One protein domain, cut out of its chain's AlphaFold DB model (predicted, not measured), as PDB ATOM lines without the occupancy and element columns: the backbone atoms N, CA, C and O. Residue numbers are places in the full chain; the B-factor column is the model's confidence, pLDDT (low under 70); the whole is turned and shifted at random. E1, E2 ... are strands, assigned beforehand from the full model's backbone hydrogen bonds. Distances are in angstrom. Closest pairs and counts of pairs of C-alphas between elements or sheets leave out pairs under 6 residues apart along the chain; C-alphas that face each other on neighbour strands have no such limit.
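This is residues 167 to 219 of the 220 residues of an uncharacterized protein of Bdellovibrionales bacterium CG10_big_fil_rev_8_21_14_0_10_45_34 (UniProt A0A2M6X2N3). A small hairpin, E1 and E2, leads through a winding link, residues 183 to 196, into a long hairpin, E3 and E4, whose tip, residues 205 to 210, sticks out. The printed part has 53 residues, no named helix and four named strands, E1 to E4, in two antiparallel two-stranded sheets. The class is all strand; the whole is loose, with a radius of gyration of the C-alphas of 12.8 A, spanning 37 by 26 by 16 A.

E1, residues 173 to 176, and E2, residues 179 to 182, form an antiparallel hairpin; N 174 and O 181, 2.8 A apart, are within hydrogen-bond range. E3, residues 197 to 206, and E4, residues 209 to 218, form another, with directions at 157 degrees; N 202 and O 213 are within range at 2.9 A. E1 and E2 are both apart from E3 and E4.

E1 begins at C-alpha 173 (249.324, 266.702, 129.320) and measures 9.1 A, E2 9.8 A, E3 27.9 A. E4 measures 28.1 A, ending at C-alpha 218 (255.913, 277.449, 132.120).

The C-alphas farthest apart, Val 170 and Ser 208, are 37.7 A apart. The printed part has no cut; the link E2 to E3 is long. pLDDT is under 70 in 24 residues, among them 176 to 185.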
ATOM      1  N   SER A 167     246.378 261.722 124.010       67.75
ATOM      2  CA  SER A 167     246.120 260.417 124.632       67.75
ATOM      3  C   SER A 167     247.380 259.587 124.893       67.75
ATOM      4  O   SER A 167     247.315 258.623 125.653       67.75
ATOM      5  N   ASP A 168     248.505 259.931 124.258       72.56
ATOM      6  CA  ASP A 168     249.792 259.257 124.460       72.56
ATOM      7  C   ASP A 168     250.459 259.689 125.780       72.56
ATOM      8  O   ASP A 168     251.444 259.084 126.212       72.56
ATOM      9  N   CYS A 169     249.929 260.723 126.440       72.75
ATOM     10  CA  CYS A 169     250.485 261.276 127.663       72.75
ATOM     11  C   CYS A 169     249.886 260.650 128.928       72.75
ATOM     12  O   CYS A 169     248.684 260.410 129.040       72.75
ATOM     13  N   VAL A 170     250.747 260.378 129.917       64.94
ATOM     14  CA  VAL A 170     250.416 259.517 131.065       64.94
ATOM     15  C   VAL A 170     249.442 260.183 132.050       64.94
ATOM     16  O   VAL A 170     248.821 259.445 132.814       64.94
ATOM     17  N   ARG A 171     249.253 261.521 132.035       53.84
ATOM     18  CA  ARG A 171     248.144 262.223 132.728       53.84
ATOM     19  C   ARG A 171     248.056 263.723 132.399       53.84
ATOM     20  O   ARG A 171     248.991 264.444 132.711       53.84
ATOM     21  N   ASP A 172     246.891 264.186 131.930       53.28
ATOM     22  CA  ASP A 172     246.516 265.611 131.771       53.28
ATOM     23  C   ASP A 172     247.601 266.499 131.098       53.28
ATOM     24  O   ASP A 172     247.788 267.661 131.463       53.28
ATOM     25  N   ASP A 173     248.329 265.966 130.113       66.88
ATOM     26  CA  ASP A 173     249.324 266.702 129.320       66.88
ATOM     27  C   ASP A 173     248.825 266.873 127.870       66.88
ATOM     28  O   ASP A 173     248.147 265.996 127.340       66.88
ATOM     29  N   ASP A 174     249.180 267.987 127.232       71.50
ATOM     30  CA  ASP A 174     248.945 268.271 125.812       71.50
ATOM     31  C   ASP A 174     250.166 267.844 125.009       71.50
ATOM     32  O   ASP A 174     251.315 268.024 125.437       71.50
ATOM     33  N   CYS A 175     249.924 267.270 123.837       70.06
ATOM     34  CA  CYS A 175     250.985 266.871 122.946       70.06
ATOM     35  C   CYS A 175     251.426 268.026 122.043       70.06
ATOM     36  O   CYS A 175     250.860 268.272 120.978       70.06
ATOM     37  N   SER A 176     252.533 268.673 122.405       69.44
ATOM     38  CA  SER A 176     253.088 269.815 121.680       69.44
ATOM     39  C   SER A 176     254.502 269.518 121.167       69.44
ATOM     40  O   SER A 176     255.383 269.107 121.916       69.44
ATOM     41  N   PHE A 177     254.748 269.728 119.866       63.81
ATOM     42  CA  PHE A 177     256.037 269.447 119.195       63.81
ATOM     43  C   PHE A 177     256.560 268.022 119.413       63.81
ATOM     44  O   PHE A 177     257.761 267.782 119.564       63.81
ATOM     45  N   GLY A 178     255.630 267.068 119.435       66.25
ATOM     46  CA  GLY A 178     255.939 265.674 119.685       66.25
ATOM     47  C   GLY A 178     256.428 265.420 121.104       66.25
ATOM     48  O   GLY A 178     257.135 264.434 121.296       66.25
ATOM     49  N   LYS A 179     256.099 266.297 122.070       68.75
ATOM     50  CA  LYS A 179     256.346 266.091 123.495       68.75
ATOM     51  C   LYS A 179     255.123 266.352 124.378       68.75
ATOM     52  O   LYS A 179     254.411 267.326 124.166       68.75
ATOM     53  N   CYS A 180     254.919 265.519 125.398       67.88
ATOM     54  CA  CYS A 180     253.887 265.748 126.412       67.88
ATOM     55  C   CYS A 180     254.282 266.939 127.289       67.88
ATOM     56  O   CYS A 180     255.316 266.895 127.966       67.88
ATOM     57  N   ARG A 181     253.467 267.994 127.272       64.00
ATOM     58  CA  ARG A 181     253.602 269.195 128.100       64.00
ATOM     59  C   ARG A 181     252.419 269.250 129.063       64.00
ATOM     60  O   ARG A 181     251.283 269.182 128.617       64.00
ATOM     61  N   LEU A 182     252.671 269.429 130.361       60.16
ATOM     62  CA  LEU A 182     251.613 269.628 131.364       60.16
ATOM     63  C   LEU A 182     250.621 270.685 130.878       60.16
ATOM     64  O   LEU A 182     251.010 271.843 130.693       60.16
ATOM     65  N   THR A 183     249.354 270.302 130.661       54.84
ATOM     66  CA  THR A 183     248.340 271.297 130.307       54.84
ATOM     67  C   THR A 183     248.206 272.275 131.461       54.84
ATOM     68  O   THR A 183     248.076 271.916 132.636       54.84
ATOM     69  N   ALA A 184     248.315 273.550 131.115       56.78
ATOM     70  CA  ALA A 184     248.277 274.653 132.042       56.78
ATOM     71  C   ALA A 184     247.022 274.580 132.924       56.78
ATOM     72  O   ALA A 184     245.888 274.618 132.444       56.78
ATOM     73  N   SER A 185     247.220 274.503 134.240       63.09
ATOM     74  CA  SER A 185     246.125 274.691 135.193       63.09
ATOM     75  C   SER A 185     245.505 276.066 134.937       63.09
ATOM     76  O   SER A 185     246.241 277.035 134.720       63.09
ATOM     77  N   LYS A 186     244.169 276.175 134.971       72.69
ATOM     78  CA  LYS A 186     243.532 277.496 135.065       72.69
ATOM     79  C   LYS A 186     244.116 278.208 136.277       72.69
ATOM     80  O   LYS A 186     244.170 277.626 137.358       72.69
ATOM     81  N   CYS A 187     244.524 279.446 136.084       77.31
ATOM     82  CA  CYS A 187     245.139 280.250 137.123       77.31
ATOM     83  C   CYS A 187     244.466 281.611 137.172       77.31
ATOM     84  O   CYS A 187     243.924 282.097 136.182       77.31
ATOM     85  N   SER A 188     244.494 282.229 138.339       83.00
ATOM     86  CA  SER A 188     244.205 283.651 138.502       83.00
ATOM     87  C   SER A 188     245.483 284.421 138.842       83.00
ATOM     88  O   SER A 188     245.597 285.600 138.502       83.00
ATOM     89  N   PHE A 189     246.454 283.742 139.457       82.12
ATOM     90  CA  PHE A 189     247.751 284.275 139.863       82.12
ATOM     91  C   PHE A 189     248.873 283.269 139.581       82.12
ATOM     92  O   PHE A 189     248.631 282.065 139.505       82.12
ATOM     93  N   ASP A 190     250.113 283.750 139.486       83.56
ATOM     94  CA  ASP A 190     251.304 282.915 139.240       83.56
ATOM     95  C   ASP A 190     251.490 281.832 140.315       83.56
ATOM     96  O   ASP A 190     251.992 280.745 140.047       83.56
ATOM     97  N   SER A 191     251.025 282.089 141.542       77.69
ATOM     98  CA  SER A 191     251.053 281.123 142.646       77.69
ATOM     99  C   SER A 191     250.127 279.921 142.457       77.69
ATOM    100  O   SER A 191     250.300 278.917 143.143       77.69
ATOM    101  N   ASP A 192     249.142 280.013 141.561       76.69
ATOM    102  CA  ASP A 192     248.232 278.900 141.256       76.69
ATOM    103  C   ASP A 192     248.915 277.843 140.370       76.69
ATOM    104  O   ASP A 192     248.400 276.738 140.170       76.69
ATOM    105  N   CYS A 193     250.093 278.177 139.843       73.69
ATOM    106  CA  CYS A 193     250.893 277.317 139.001       73.69
ATOM    107  C   CYS A 193     251.661 276.296 139.846       73.69
ATOM    108  O   CYS A 193     252.419 276.629 140.754       73.69
ATOM    109  N   LYS A 194     251.448 275.007 139.547       69.06
ATOM    110  CA  LYS A 194     251.995 273.883 140.334       69.06
ATOM    111  C   LYS A 194     253.520 273.772 140.257       69.06
ATOM    112  O   LYS A 194     254.132 273.153 141.124       69.06
ATOM    113  N   VAL A 195     254.117 274.342 139.218       69.75
ATOM    114  CA  VAL A 195     255.563 274.517 139.053       69.75
ATOM    115  C   VAL A 195     255.842 275.984 138.715       69.75
ATOM    116  O   VAL A 195     254.910 276.751 138.477       69.75
ATOM    117  N   ARG A 196     257.108 276.412 138.738       70.06
ATOM    118  CA  ARG A 196     257.474 277.815 138.488       70.06
ATOM    119  C   ARG A 196     257.025 278.240 137.081       70.06
ATOM    120  O   ARG A 196     257.504 277.676 136.106       70.06
ATOM    121  N   GLY A 197     256.127 279.217 136.998       71.94
ATOM    122  CA  GLY A 197     255.573 279.748 135.752       71.94
ATOM    123  C   GLY A 197     254.734 281.002 135.997       71.94
ATOM    124  O   GLY A 197     254.520 281.386 137.147       71.94
ATOM    125  N   GLU A 198     254.271 281.628 134.919       81.50
ATOM    126  CA  GLU A 198     253.507 282.882 134.932       81.50
ATOM    127  C   GLU A 198     252.058 282.654 134.486       81.50
ATOM    128  O   GLU A 198     251.788 281.938 133.519       81.50
ATOM    129  N   CYS A 199     251.100 283.282 135.164       83.31
ATOM    130  CA  CYS A 199     249.682 283.177 134.858       83.31
ATOM    131  C   CYS A 199     249.258 284.200 133.799       83.31
ATOM    132  O   CYS A 199     248.891 285.342 134.106       83.31
ATOM    133  N   ASN A 200     249.229 283.761 132.544       82.44
ATOM    134  CA  ASN A 200     248.944 284.619 131.401       82.44
ATOM    135  C   ASN A 200     247.499 284.468 130.917       82.44
ATOM    136  O   ASN A 200     246.949 283.368 130.890       82.44
ATOM    137  N   GLY A 201     246.870 285.596 130.578       79.81
ATOM    138  CA  GLY A 201     245.510 285.658 130.047       79.81
ATOM    139  C   GLY A 201     245.495 285.798 128.538       79.81
ATOM    140  O   GLY A 201     246.075 286.737 127.999       79.81
ATOM    141  N   GLU A 202     244.798 284.893 127.859       72.56
ATOM    142  CA  GLU A 202     244.494 285.028 126.438       72.56
ATOM    143  C   GLU A 202     242.995 285.270 126.255       72.56
ATOM    144  O   GLU A 202     242.139 284.589 126.828       72.56
ATOM    145  N   LYS A 203     242.670 286.298 125.468       74.19
ATOM    146  CA  LYS A 203     241.291 286.699 125.202       74.19
ATOM    147  C   LYS A 203     240.785 285.978 123.961       74.19
ATOM    148  O   LYS A 203     241.260 286.226 122.857       74.19
ATOM    149  N   TYR A 204     239.795 285.119 124.151       60.72
ATOM    150  CA  TYR A 204     239.158 284.356 123.093       60.72
ATOM    151  C   TYR A 204     237.764 284.910 122.813       60.72
ATOM    152  O   TYR A 204     236.950 285.047 123.723       60.72
ATOM    153  N   CYS A 205     237.481 285.235 121.554       64.75
ATOM    154  CA  CYS A 205     236.195 285.785 121.140       64.75
ATOM    155  C   CYS A 205     235.500 284.855 120.145       64.75
ATOM    156  O   CYS A 205     236.112 284.436 119.164       64.75
ATOM    157  N   ILE A 206     234.212 284.586 120.362       55.12
ATOM    158  CA  ILE A 206     233.329 283.953 119.378       55.12
ATOM    159  C   ILE A 206     232.220 284.955 119.048       55.12
ATOM    160  O   ILE A 206     231.350 285.236 119.868       55.12
ATOM    161  N   GLY A 207     232.253 285.519 117.840       75.38
ATOM    162  CA  GLY A 207     231.348 286.608 117.469       75.38
ATOM    163  C   GLY A 207     231.640 287.875 118.280       75.38
ATOM    164  O   GLY A 207     232.781 288.327 118.326       75.38
ATOM    165  N   SER A 208     230.614 288.454 118.908       75.00
ATOM    166  CA  SER A 208     230.742 289.611 119.810       75.00
ATOM    167  C   SER A 208     231.074 289.241 121.260       75.00
ATOM    168  O   SER A 208     231.348 290.134 122.060       75.00
ATOM    169  N   ASP A 209     231.058 287.951 121.602       56.84
ATOM    170  CA  ASP A 209     231.283 287.484 122.965       56.84
ATOM    171  C   ASP A 209     232.747 287.105 123.150       56.84
ATOM    172  O   ASP A 209     233.257 286.174 122.527       56.84
ATOM    173  N   CYS A 210     233.429 287.836 124.026       74.50
ATOM    174  CA  CYS A 210     234.825 287.606 124.362       74.50
ATOM    175  C   CYS A 210     234.968 287.145 125.809       74.50
ATOM    176  O   CYS A 210     234.464 287.799 126.720       74.50
ATOM    177  N   GLN A 211     235.724 286.072 126.024       68.31
ATOM    178  CA  GLN A 211     236.115 285.576 127.338       68.31
ATOM    179  C   GLN A 211     237.635 285.585 127.472       68.31
ATOM    180  O   GLN A 211     238.357 285.262 126.535       68.31
ATOM    181  N   GLU A 212     238.124 285.960 128.648       77.25
ATOM    182  CA  GLU A 212     239.544 285.880 128.972       77.25
ATOM    183  C   GLU A 212     239.808 284.587 129.737       77.25
ATOM    184  O   GLU A 212     239.237 284.354 130.806       77.25
ATOM    185  N   ILE A 213     240.642 283.721 129.164       73.25
ATOM    186  CA  ILE A 213     241.046 282.462 129.781       73.25
ATOM    187  C   ILE A 213     242.483 282.633 130.258       73.25
ATOM    188  O   ILE A 213     243.383 282.905 129.467       73.25
ATOM    189  N   ARG A 214     242.689 282.475 131.568       77.44
ATOM    190  CA  ARG A 214     244.003 282.591 132.205       77.44
ATOM    191  C   ARG A 214     244.583 281.217 132.524       77.44
ATOM    192  O   ARG A 214     243.910 280.376 133.130       77.44
ATOM    193  N   GLN A 215     245.816 280.990 132.089       78.81
ATOM    194  CA  GLN A 215     246.504 279.703 132.144       78.81
ATOM    195  C   GLN A 215     247.980 279.876 132.524       78.81
ATOM    196  O   GLN A 215     248.639 280.837 132.126       78.81
ATOM    197  N   CYS A 216     248.496 278.932 133.313       74.75
ATOM    198  CA  CYS A 216     249.905 278.890 133.695       74.75
ATOM    199  C   CYS A 216     250.809 278.589 132.499       74.75
ATOM    200  O   CYS A 216     250.753 277.502 131.927       74.75
ATOM    201  N   ARG A 217     251.692 279.522 132.165       73.50
ATOM    202  CA  ARG A 217     252.744 279.353 131.169       73.50
ATOM    203  C   ARG A 217     254.051 279.035 131.885       73.50
ATOM    204  O   ARG A 217     254.490 279.796 132.740       73.50
ATOM    205  N   TYR A 218     254.649 277.903 131.544       67.88
ATOM    206  CA  TYR A 218     255.913 277.449 132.120       67.88
ATOM    207  C   TYR A 218     257.048 277.704 131.123       67.88
ATOM    208  O   TYR A 218     256.859 277.474 129.927       67.88
ATOM    209  N   ASP A 219     258.189 278.195 131.608       58.81
ATOM    210  CA  ASP A 219     259.410 278.312 130.805       58.81
ATOM    211  C   ASP A 219     259.991 276.910 130.539       58.81
ATOM    212  O   ASP A 219     259.931 276.044 131.416       58.81
TER     213      ASP A 219